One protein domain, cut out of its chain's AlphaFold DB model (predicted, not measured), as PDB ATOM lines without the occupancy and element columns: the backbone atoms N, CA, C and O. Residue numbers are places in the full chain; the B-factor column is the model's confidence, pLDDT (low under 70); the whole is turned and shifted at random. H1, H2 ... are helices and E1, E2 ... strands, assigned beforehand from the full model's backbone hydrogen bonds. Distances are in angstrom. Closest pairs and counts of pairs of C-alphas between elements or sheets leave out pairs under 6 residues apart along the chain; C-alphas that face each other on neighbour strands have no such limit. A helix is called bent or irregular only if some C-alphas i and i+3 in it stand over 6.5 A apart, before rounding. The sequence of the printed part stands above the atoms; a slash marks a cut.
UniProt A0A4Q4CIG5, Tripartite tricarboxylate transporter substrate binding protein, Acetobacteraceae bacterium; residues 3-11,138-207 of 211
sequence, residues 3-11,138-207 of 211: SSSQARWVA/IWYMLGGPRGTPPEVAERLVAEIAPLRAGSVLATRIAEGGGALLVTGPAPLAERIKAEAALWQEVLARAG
ATOM      1  N   SER A   3      24.231  36.066  13.532       53.34
ATOM      2  CA  SER A   3      25.098  35.257  12.659       53.34
ATOM      3  C   SER A   3      25.832  34.186  13.470       53.34
ATOM      4  O   SER A   3      26.636  34.522  14.337       53.34
ATOM      5  N   SER A   4      25.621  32.899  13.166       57.62
ATOM      6  CA  SER A   4      26.305  31.786  13.853       57.62
ATOM      7  C   SER A   4      27.831  31.829  13.701       57.62
ATOM      8  O   SER A   4      28.544  31.379  14.591       57.62
ATOM      9  N   SER A   5      28.352  32.452  12.638       56.47
ATOM     10  CA  SER A   5      29.796  32.674  12.441       56.47
ATOM     11  C   SER A   5      30.426  33.634  13.463       56.47
ATOM     12  O   SER A   5      31.645  33.653  13.643       56.47
ATOM     13  N   GLN A   6      29.613  34.433  14.155       59.41
ATOM     14  CA  GLN A   6      30.058  35.487  15.076       59.41
ATOM     15  C   GLN A   6      29.578  35.271  16.510       59.41
ATOM     16  O   GLN A   6      29.977  36.010  17.404       59.41
ATOM     17  N   ALA A   7      28.768  34.240  16.740       66.56
ATOM     18  CA  ALA A   7      28.345  33.857  18.070       66.56
ATOM     19  C   ALA A   7      29.495  33.173  18.831       66.56
ATOM     20  O   ALA A   7      30.358  32.524  18.231       66.56
ATOM     21  N   ARG A   8      29.537  33.341  20.151       74.06
ATOM     22  CA  ARG A   8      30.527  32.736  21.053       74.06
ATOM     23  C   ARG A   8      29.807  32.102  22.224       74.06
ATOM     24  O   ARG A   8      28.908  32.727  22.781       74.06
ATOM     25  N   TRP A   9      30.194  30.886  22.592       75.38
ATOM     26  CA  TRP A   9      29.638  30.210  23.760       75.38
ATOM     27  C   TRP A   9      30.335  30.743  25.007       75.38
ATOM     28  O   TRP A   9      31.552  30.627  25.156       75.38
ATOM     29  N   VAL A  10      29.562  31.398  25.864       79.94
ATOM     30  CA  VAL A  10      30.075  32.157  27.002       79.94
ATOM     31  C   VAL A  10      30.095  31.290  28.245       79.94
ATOM     32  O   VAL A  10      31.147  31.152  28.861       79.94
ATOM     33  N   ALA A  11      28.964  30.688  28.596       81.88
ATOM     34  CA  ALA A  11      28.826  29.938  29.834       81.88
ATOM     35  C   ALA A  11      27.839  28.784  29.687       81.88
ATOM     36  O   ALA A  11      26.907  28.873  28.887       81.88
ATOM     37  N   ILE A 138      21.524  25.048  30.680       88.44
ATOM     38  CA  ILE A 138      21.327  26.372  30.088       88.44
ATOM     39  C   ILE A 138      22.691  26.850  29.612       88.44
ATOM     40  O   ILE A 138      23.623  26.965  30.409       88.44
ATOM     41  N   TRP A 139      22.786  27.149  28.322       87.94
ATOM     42  CA  TRP A 139      23.980  27.702  27.709       87.94
ATOM     43  C   TRP A 139      23.735  29.136  27.249       87.94
ATOM     44  O   TRP A 139      22.654  29.489  26.774       87.94
ATOM     45  N   TYR A 140      24.754  29.978  27.398       86.12
ATOM     46  CA  TYR A 140      24.695  31.395  27.057       86.12
ATOM     47  C   TYR A 140      25.627  31.692  25.896       86.12
ATOM     48  O   TYR A 140      26.769  31.225  25.866       86.12
ATOM     49  N   MET A 141      25.161  32.519  24.962       85.88
ATOM     50  CA  MET A 141      25.981  33.006  23.863       85.88
ATOM     51  C   MET A 141      25.992  34.523  23.776       85.88
ATOM     52  O   MET A 141      25.002  35.191  24.065       85.88
ATOM     53  N   LEU A 142      27.116  35.045  23.303       83.06
ATOM     54  CA  LEU A 142      27.250  36.426  22.873       83.06
ATOM     55  C   LEU A 142      27.312  36.441  21.350       83.06
ATOM     56  O   LEU A 142      28.070  35.672  20.762       83.06
ATOM     57  N   GLY A 143      26.527  37.295  20.703       80.25
ATOM     58  CA  GLY A 143      26.532  37.400  19.250       80.25
ATOM     59  C   GLY A 143      26.075  38.770  18.764       80.25
ATOM     60  O   GLY A 143      25.325  39.465  19.446       80.25
ATOM     61  N   GLY A 144      26.557  39.154  17.581       81.25
ATOM     62  CA  GLY A 144      26.224  40.418  16.926       81.25
ATOM     63  C   GLY A 144      25.129  40.282  15.857       81.25
ATOM     64  O   GLY A 144      24.789  39.168  15.432       81.25
ATOM     65  N   PRO A 145      24.551  41.402  15.388       82.88
ATOM     66  CA  PRO A 145      23.628  41.395  14.258       82.88
ATOM     67  C   PRO A 145      24.281  40.821  12.990       82.88
ATOM     68  O   PRO A 145      25.507  40.789  12.839       82.88
ATOM     69  N   ARG A 146      23.453  40.371  12.039       80.38
ATOM     70  CA  ARG A 146      23.939  39.930  10.724       80.38
ATOM     71  C   ARG A 146      24.715  41.072  10.062       80.38
ATOM     72  O   ARG A 146      24.198  42.178   9.964       80.38
ATOM     73  N   GLY A 147      25.925  40.776   9.590       82.75
ATOM     74  CA  GLY A 147      26.802  41.769   8.967       82.75
ATOM     75  C   GLY A 147      27.662  42.563   9.950       82.75
ATOM     76  O   GLY A 147      28.253  43.553   9.535       82.75
ATOM     77  N   THR A 148      27.760  42.151  11.225       83.50
ATOM     78  CA  THR A 148      28.754  42.742  12.140       83.50
ATOM     79  C   THR A 148      30.139  42.649  11.484       83.50
ATOM     80  O   THR A 148      30.491  41.563  11.013       83.50
ATOM     81  N   PRO A 149      30.916  43.740  11.414       86.94
ATOM     82  CA  PRO A 149      32.241  43.691  10.809       86.94
ATOM     83  C   PRO A 149      33.158  42.693  11.540       86.94
ATOM     84  O   PRO A 149      33.091  42.617  12.775       86.94
ATOM     85  N   PRO A 150      33.983  41.901  10.825       81.81
ATOM     86  CA  PRO A 150      34.887  40.925  11.438       81.81
ATOM     87  C   PRO A 150      35.745  41.517  12.561       81.81
ATOM     88  O   PRO A 150      35.836  40.918  13.628       81.81
ATOM     89  N   GLU A 151      36.260  42.732  12.380       86.25
ATOM     90  CA  GLU A 151      37.087  43.434  13.360       86.25
ATOM     91  C   GLU A 151      36.337  43.753  14.665       86.25
ATOM     92  O   GLU A 151      36.913  43.703  15.753       86.25
ATOM     93  N   VAL A 152      35.026  44.017  14.595       86.56
ATOM     94  CA  VAL A 152      34.184  44.234  15.782       86.56
ATOM     95  C   VAL A 152      33.967  42.915  16.520       86.56
ATOM     96  O   VAL A 152      34.036  42.874  17.749       86.56
ATOM     97  N   ALA A 153      33.738  41.827  15.782       79.00
ATOM     98  CA  ALA A 153      33.592  40.498  16.369       79.00
ATOM     99  C   ALA A 153      34.901  40.012  17.019       79.00
ATOM    100  O   ALA A 153      34.866  39.423  18.099       79.00
ATOM    101  N   GLU A 154      36.052  40.279  16.400       79.50
ATOM    102  CA  GLU A 154      37.377  39.965  16.947       79.50
ATOM    103  C   GLU A 154      37.685  40.784  18.198       79.50
ATOM    104  O   GLU A 154      38.110  40.222  19.211       79.50
ATOM    105  N   ARG A 155      37.394  42.090  18.179       84.81
ATOM    106  CA  ARG A 155      37.556  42.939  19.361       84.81
ATOM    107  C   ARG A 155      36.688  42.455  20.517       84.81
ATOM    108  O   ARG A 155      37.184  42.337  21.630       84.81
ATOM    109  N   LEU A 156      35.426  42.108  20.264       80.44
ATOM    110  CA  LEU A 156      34.538  41.575  21.300       80.44
ATOM    111  C   LEU A 156      35.121  40.321  21.966       80.44
ATOM    112  O   LEU A 156      35.037  40.187  23.181       80.44
ATOM    113  N   VAL A 157      35.753  39.434  21.188       74.06
ATOM    114  CA  VAL A 157      36.456  38.250  21.711       74.06
ATOM    115  C   VAL A 157      37.658  38.644  22.569       74.06
ATOM    116  O   VAL A 157      37.839  38.091  23.654       74.06
ATOM    117  N   ALA A 158      38.470  39.592  22.101       80.19
ATOM    118  CA  ALA A 158      39.647  40.050  22.829       80.19
ATOM    119  C   ALA A 158      39.282  40.649  24.197       80.19
ATOM    120  O   ALA A 158      39.972  40.383  25.176       80.19
ATOM    121  N   GLU A 159      38.171  41.384  24.287       84.94
ATOM    122  CA  GLU A 159      37.717  42.027  25.529       84.94
ATOM    123  C   GLU A 159      37.098  41.038  26.535       84.94
ATOM    124  O   GLU A 159      37.177  41.256  27.743       84.94
ATOM    125  N   ILE A 160      36.502  39.929  26.076       78.75
ATOM    126  CA  ILE A 160      35.937  38.900  26.973       78.75
ATOM    127  C   ILE A 160      36.958  37.832  27.380       78.75
ATOM    128  O   ILE A 160      36.765  37.164  28.393       78.75
ATOM    129  N   ALA A 161      38.052  37.659  26.632       76.69
ATOM    130  CA  ALA A 161      39.080  36.666  26.946       76.69
ATOM    131  C   ALA A 161      39.691  36.823  28.360       76.69
ATOM    132  O   ALA A 161      39.896  35.799  29.017       76.69
ATOM    133  N   PRO A 162      39.930  38.041  28.892       79.62
ATOM    134  CA  PRO A 162      40.368  38.241  30.276       79.62
ATOM    135  C   PRO A 162      39.357  37.776  31.327       79.62
ATOM    136  O   PRO A 162      39.746  37.509  32.461       79.62
ATOM    137  N   LEU A 163      38.074  37.645  30.971       75.88
ATOM    138  CA  LEU A 163      37.033  37.203  31.898       75.88
ATOM    139  C   LEU A 163      37.089  35.701  32.192       75.88
ATOM    140  O   LEU A 163      36.329  35.257  33.038       75.88
ATOM    141  N   ARG A 164      37.980  34.931  31.555       73.88
ATOM    142  CA  ARG A 164      38.177  33.481  31.756       73.88
ATOM    143  C   ARG A 164      38.555  33.079  33.199       73.88
ATOM    144  O   ARG A 164      38.522  33.882  34.129       73.88
ATOM    145  N   ALA A 165      38.906  31.804  33.381       68.00
ATOM    146  CA  ALA A 165      39.261  31.203  34.669       68.00
ATOM    147  C   ALA A 165      40.155  32.108  35.546       68.00
ATOM    148  O   ALA A 165      41.176  32.618  35.086       68.00
ATOM    149  N   GLY A 166      39.751  32.290  36.809       73.12
ATOM    150  CA  GLY A 166      40.413  33.167  37.783       73.12
ATOM    151  C   GLY A 166      39.827  34.581  37.887       73.12
ATOM    152  O   GLY A 166      40.197  35.316  38.799       73.12
ATOM    153  N   SER A 167      38.903  34.968  37.002       83.50
ATOM    154  CA  SER A 167      38.184  36.240  37.120       83.50
ATOM    155  C   SER A 167      37.068  36.186  38.173       83.50
ATOM    156  O   SER A 167      36.524  35.122  38.478       83.50
ATOM    157  N   VAL A 168      36.644  37.361  38.658       86.12
ATOM    158  CA  VAL A 168      35.463  37.493  39.532       86.12
ATOM    159  C   VAL A 168      34.216  36.899  38.868       86.12
ATOM    160  O   VAL A 168      33.412  36.259  39.537       86.12
ATOM    161  N   LEU A 169      34.066  37.060  37.548       84.25
ATOM    162  CA  LEU A 169      32.937  36.493  36.812       84.25
ATOM    163  C   LEU A 169      32.970  34.960  36.814       84.25
ATOM    164  O   LEU A 169      31.942  34.331  37.049       84.25
ATOM    165  N   ALA A 170      34.142  34.359  36.593       84.69
ATOM    166  CA  ALA A 170      34.300  32.909  36.629       84.69
ATOM    167  C   ALA A 170      33.965  32.348  38.019       84.69
ATOM    168  O   ALA A 170      33.248  31.356  38.116       84.69
ATOM    169  N   THR A 171      34.408  33.020  39.089       86.75
ATOM    170  CA  THR A 171      34.044  32.658  40.467       86.75
ATOM    171  C   THR A 171      32.537  32.741  40.689       86.75
ATOM    172  O   THR A 171      31.945  31.781  41.170       86.75
ATOM    173  N   ARG A 172      31.890  33.841  40.282       84.94
ATOM    174  CA  ARG A 172      30.435  34.020  40.427       84.94
ATOM    175  C   ARG A 172      29.623  32.968  39.673       84.94
ATOM    176  O   ARG A 172      28.620  32.491  40.189       84.94
ATOM    177  N   ILE A 173      30.053  32.587  38.472       86.38
ATOM    178  CA  ILE A 173      29.398  31.523  37.698       86.38
ATOM    179  C   ILE A 173      29.593  30.160  38.383       86.38
ATOM    180  O   ILE A 173      28.640  29.386  38.496       86.38
ATOM    181  N   ALA A 174      30.794  29.889  38.899       87.31
ATOM    182  CA  ALA A 174      31.099  28.650  39.612       87.31
ATOM    183  C   ALA A 174      30.341  28.518  40.949       87.31
ATOM    184  O   ALA A 174      29.962  27.408  41.317       87.31
ATOM    185  N   GLU A 175      30.050  29.627  41.645       87.12
ATOM    186  CA  GLU A 175      29.205  29.645  42.857       87.12
ATOM    187  C   GLU A 175      27.796  29.073  42.603       87.12
ATOM    188  O   GLU A 175      27.195  28.501  43.514       87.12
ATOM    189  N   GLY A 176      27.288  29.186  41.370       84.19
ATOM    190  CA  GLY A 176      26.028  28.585  40.913       84.19
ATOM    191  C   GLY A 176      26.175  27.209  40.249       84.19
ATOM    192  O   GLY A 176      25.197  26.664  39.742       84.19
ATOM    193  N   GLY A 177      27.385  26.641  40.223       83.69
ATOM    194  CA  GLY A 177      27.687  25.357  39.583       83.69
ATOM    195  C   GLY A 177      27.916  25.441  38.072       83.69
ATOM    196  O   GLY A 177      28.054  24.406  37.423       83.69
ATOM    197  N   GLY A 178      27.945  26.648  37.506       86.25
ATOM    198  CA  GLY A 178      28.215  26.864  36.091       86.25
ATOM    199  C   GLY A 178      29.703  26.859  35.746       86.25
ATOM    200  O   GLY A 178      30.579  26.935  36.608       86.25
ATOM    201  N   ALA A 179      29.983  26.840  34.447       85.19
ATOM    202  CA  ALA A 179      31.315  26.975  33.883       85.19
ATOM    203  C   ALA A 179      31.346  28.139  32.892       85.19
ATOM    204  O   ALA A 179      30.538  28.208  31.966       85.19
ATOM    205  N   LEU A 180      32.310  29.040  33.069       81.50
ATOM    206  CA  LEU A 180      32.613  30.062  32.078       81.50
ATOM    207  C   LEU A 180      33.583  29.476  31.047       81.50
ATOM    208  O   LEU A 180      34.710  29.117  31.385       81.50
ATOM    209  N   LEU A 181      33.130  29.369  29.800       77.50
ATOM    210  CA  LEU A 181      33.846  28.678  28.730       77.50
ATOM    211  C   LEU A 181      34.587  29.653  27.814       77.50
ATOM    212  O   LEU A 181      35.753  29.425  27.514       77.50
ATOM    213  N   VAL A 182      33.914  30.729  27.383       72.19
ATOM    214  CA  VAL A 182      34.423  31.729  26.420       72.19
ATOM    215  C   VAL A 182      35.151  31.050  25.248       72.19
ATOM    216  O   VAL A 182      36.366  31.155  25.079       72.19
ATOM    217  N   THR A 183      34.399  30.295  24.444       72.00
ATOM    218  CA  THR A 183      34.958  29.547  23.304       72.00
ATOM    219  C   THR A 183      34.920  30.353  22.002       72.00
ATOM    220  O   THR A 183      34.265  31.393  21.906       72.00
ATOM    221  N   GLY A 184      35.623  29.867  20.970       67.50
ATOM    222  CA  GLY A 184      35.507  30.381  19.600       67.50
ATOM    223  C   GLY A 184      34.145  30.077  18.936       67.50
ATOM    224  O   GLY A 184      33.290  29.426  19.532       67.50
ATOM    225  N   PRO A 185      33.916  30.513  17.681       68.12
ATOM    226  CA  PRO A 185      32.634  30.309  16.989       68.12
ATOM    227  C   PRO A 185      32.308  28.849  16.676       68.12
ATOM    228  O   PRO A 185      31.144  28.455  16.711       68.12
ATOM    229  N   ALA A 186      33.322  28.055  16.325       74.62
ATOM    230  CA  ALA A 186      33.114  26.714  15.785       74.62
ATOM    231  C   ALA A 186      32.431  25.754  16.783       74.62
ATOM    232  O   ALA A 186      31.434  25.147  16.395       74.62
ATOM    233  N   PRO A 187      32.847  25.665  18.066       78.69
ATOM    234  CA  PRO A 187      32.154  24.833  19.054       78.69
ATOM    235  C   PRO A 187      30.667  25.169  19.220       78.69
ATOM    236  O   PRO A 187      29.838  24.269  19.321       78.69
ATOM    237  N   LEU A 188      30.311  26.459  19.204       80.19
ATOM    238  CA  LEU A 188      28.914  26.878  19.318       80.19
ATOM    239  C   LEU A 188      28.108  26.523  18.064       80.19
ATOM    240  O   LEU A 188      26.975  26.060  18.172       80.19
ATOM    241  N   ALA A 189      28.680  26.726  16.875       79.31
ATOM    242  CA  ALA A 189      28.015  26.392  15.620       79.31
ATOM    243  C   ALA A 189      27.711  24.889  15.515       79.31
ATOM    244  O   ALA A 189      26.618  24.516  15.089       79.31
ATOM    245  N   GLU A 190      28.646  24.039  15.939       82.81
ATOM    246  CA  GLU A 190      28.444  22.590  15.961       82.81
ATOM    247  C   GLU A 190      27.409  22.173  17.012       82.81
ATOM    248  O   GLU A 190      26.530  21.370  16.703       82.81
ATOM    249  N   ARG A 191      27.406  22.794  18.202       83.88
ATOM    250  CA  ARG A 191      26.352  22.567  19.205       83.88
ATOM    251  C   ARG A 191      24.965  22.945  18.679       83.88
ATOM    252  O   ARG A 191      24.046  22.140  18.766       83.88
ATOM    253  N   ILE A 192      24.819  24.128  18.078       84.94
ATOM    254  CA  ILE A 192      23.540  24.583  17.504       84.94
ATOM    255  C   ILE A 192      23.052  23.612  16.423       84.94
ATOM    256  O   ILE A 192      21.871  23.270  16.401       84.94
ATOM    257  N   LYS A 193      23.939  23.145  15.534       84.19
ATOM    258  CA  LYS A 193      23.579  22.148  14.513       84.19
ATOM    259  C   LYS A 193      23.141  20.822  15.133       84.19
ATOM    260  O   LYS A 193      22.142  20.265  14.687       84.19
ATOM    261  N   ALA A 194      23.868  20.333  16.139       82.88
ATOM    262  CA  ALA A 194      23.552  19.080  16.819       82.88
ATOM    263  C   ALA A 194      22.202  19.150  17.553       82.88
ATOM    264  O   ALA A 194      21.439  18.186  17.549       82.88
ATOM    265  N   GLU A 195      21.879  20.304  18.140       86.44
ATOM    266  CA  GLU A 195      20.636  20.516  18.883       86.44
ATOM    267  C   GLU A 195      19.426  20.812  17.979       86.44
ATOM    268  O   GLU A 195      18.293  20.531  18.366       86.44
ATOM    269  N   ALA A 196      19.627  21.346  16.768       85.31
ATOM    270  CA  ALA A 196      18.529  21.769  15.894       85.31
ATOM    271  C   ALA A 196      17.536  20.638  15.579       85.31
ATOM    272  O   ALA A 196      16.326  20.840  15.684       85.31
ATOM    273  N   ALA A 197      18.038  19.449  15.232       85.94
ATOM    274  CA  ALA A 197      17.192  18.295  14.923       85.94
ATOM    275  C   ALA A 197      16.394  17.828  16.153       85.94
ATOM    276  O   ALA A 197      15.194  17.577  16.052       85.94
ATOM    277  N   LEU A 198      17.042  17.788  17.323       87.88
ATOM    278  CA  LEU A 198      16.393  17.440  18.586       87.88
ATOM    279  C   LEU A 198      15.250  18.408  18.901       87.88
ATOM    280  O   LEU A 198      14.143  17.983  19.223       87.88
ATOM    281  N   TRP A 199      15.498  19.714  18.795       89.81
ATOM    282  CA  TRP A 199      14.484  20.709  19.131       89.81
ATOM    283  C   TRP A 199      13.324  20.728  18.142       89.81
ATOM    284  O   TRP A 199      12.182  20.906  18.560       89.81
ATOM    285  N   GLN A 200      13.578  20.474  16.856       86.75
ATOM    286  CA  GLN A 200      12.509  20.277  15.877       86.75
ATOM    287  C   GLN A 200      11.611  19.089  16.242       86.75
ATOM    288  O   GLN A 200      10.388  19.223  16.211       86.75
ATOM    289  N   GLU A 201      12.198  17.958  16.638       87.81
ATOM    290  CA  GLU A 201      11.448  16.775  17.078       87.81
ATOM    291  C   GLU A 201      10.608  17.068  18.333       87.81
ATOM    292  O   GLU A 201       9.409  16.782  18.360       87.81
ATOM    293  N   VAL A 202      11.215  17.696  19.348       88.44
ATOM    294  CA  VAL A 202      10.539  18.056  20.607       88.44
ATOM    295  C   VAL A 202       9.344  18.972  20.347       88.44
ATOM    296  O   VAL A 202       8.253  18.715  20.857       88.44
ATOM    297  N   LEU A 203       9.520  20.022  19.540       86.75
ATOM    298  CA  LEU A 203       8.451  20.972  19.221       86.75
ATOM    299  C   LEU A 203       7.320  20.319  18.419       86.75
ATOM    300  O   LEU A 203       6.149  20.540  18.731       86.75
ATOM    301  N   ALA A 204       7.661  19.481  17.432       85.88
ATOM    302  CA  ALA A 204       6.678  18.756  16.634       85.88
ATOM    303  C   ALA A 204       5.824  17.825  17.507       85.88
ATOM    304  O   ALA A 204       4.599  17.805  17.381       85.88
ATOM    305  N   ARG A 205       6.455  17.100  18.439       84.00
ATOM    306  CA  ARG A 205       5.757  16.191  19.354       84.00
ATOM    307  C   ARG A 205       4.930  16.917  20.412       84.00
ATOM    308  O   ARG A 205       3.885  16.415  20.804       84.00
ATOM    309  N   ALA A 206       5.373  18.096  20.842       80.81
ATOM    310  CA  ALA A 206       4.626  18.956  21.756       80.81
ATOM    311  C   ALA A 206       3.463  19.708  21.077       80.81
ATOM    312  O   ALA A 206       2.708  20.397  21.756       80.81
ATOM    313  N   GLY A 207       3.324  19.621  19.747       80.19
ATOM    314  CA  GLY A 207       2.290  20.337  18.999       80.19
ATOM    315  C   GLY A 207       2.458  21.862  19.009       80.19
ATOM    316  O   GLY A 207       1.500  22.582  18.726       80.19
TER     317      GLY A 207
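AT A GLANCE: This is residues 3 to 11 and 138 to 207 of the 211 residues of the protein "Tripartite tricarboxylate transporter substrate binding protein" of Acetobacteraceae bacterium (UniProt A0A4Q4CIG5). A short ribbon of two strands, E1 and E2, stands in the middle of a loose frame: H1 runs beside it, H2 makes a corner beyond H1, and residues 176 to 184 fold back to a long bent helix, H3. Residues 193 to 207, of which 193 to 205 belong to H3, stick out as a free arm. The printed part has 79 residues, with two named antiparallel strands, then three named helices; the class is mostly helix. The whole is loose and flat, with a radius of gyration of the C-alphas of 14.8 A and spans of 43 by 35 by 16 A.

HOW THE PARTS SIT: Start at E1, residues 8 to 11, and E2, residues 138 to 142, antiparallel neighbours at 138 degrees; N 8 and O 142, 2.8 A apart, are within hydrogen-bond range. H1, residues 150 to 163, is near E1, with 5 pairs of C-alphas within 10 A. H2, residues 168 to 175, is close to but not clearly touching H1; their closest C-alphas, Leu 163 and Leu 169, are 6.4 A apart. H3, residues 185 to 205, was assigned as one helix by its hydrogen bonds but is bent, with C-alphas 194 and 197 6.7 A apart. Its arms, H3a to residue 194 and H3b from 197, stand at a steep tilt of 37 degrees, only just past shallow. The closest C-alphas of E1 and H3a, Arg 8 and Pro 185, are 5.2 A apart; H3b is apart from E1. Every O i to N i+4 pair is within hydrogen-bond range in H2, H3a and H3b, and 8 of 10 in H1.

IN THESE COORDINATES: Find C-alpha 8 at (30.527, 32.736, 21.053), where E1 begins its 9.4 A; E2 is 13.7 A long. From C-alpha 150 at (34.887, 40.925, 11.438) H1 runs 20.9 A, irregular, but only just: C-alphas 159 and 162 are 6.6 A apart. H2 is 10.6 A long, H3a 14.4 A, and H3b 12.4 A, to C-alpha 205 at (5.757, 16.191, 19.354).

THE WHOLE: The C-alphas farthest apart, Gly 166 and Gly 207, are 44.4 A apart. Residues 12 to 137 are not printed; C-alphas 11 and 138 are 8.3 A apart across this cut. Of the links printed whole, H1 to H2 is tight and the others are short. The model's pLDDT is under 70 at residues 3 to 7, 165 and 184 to 185.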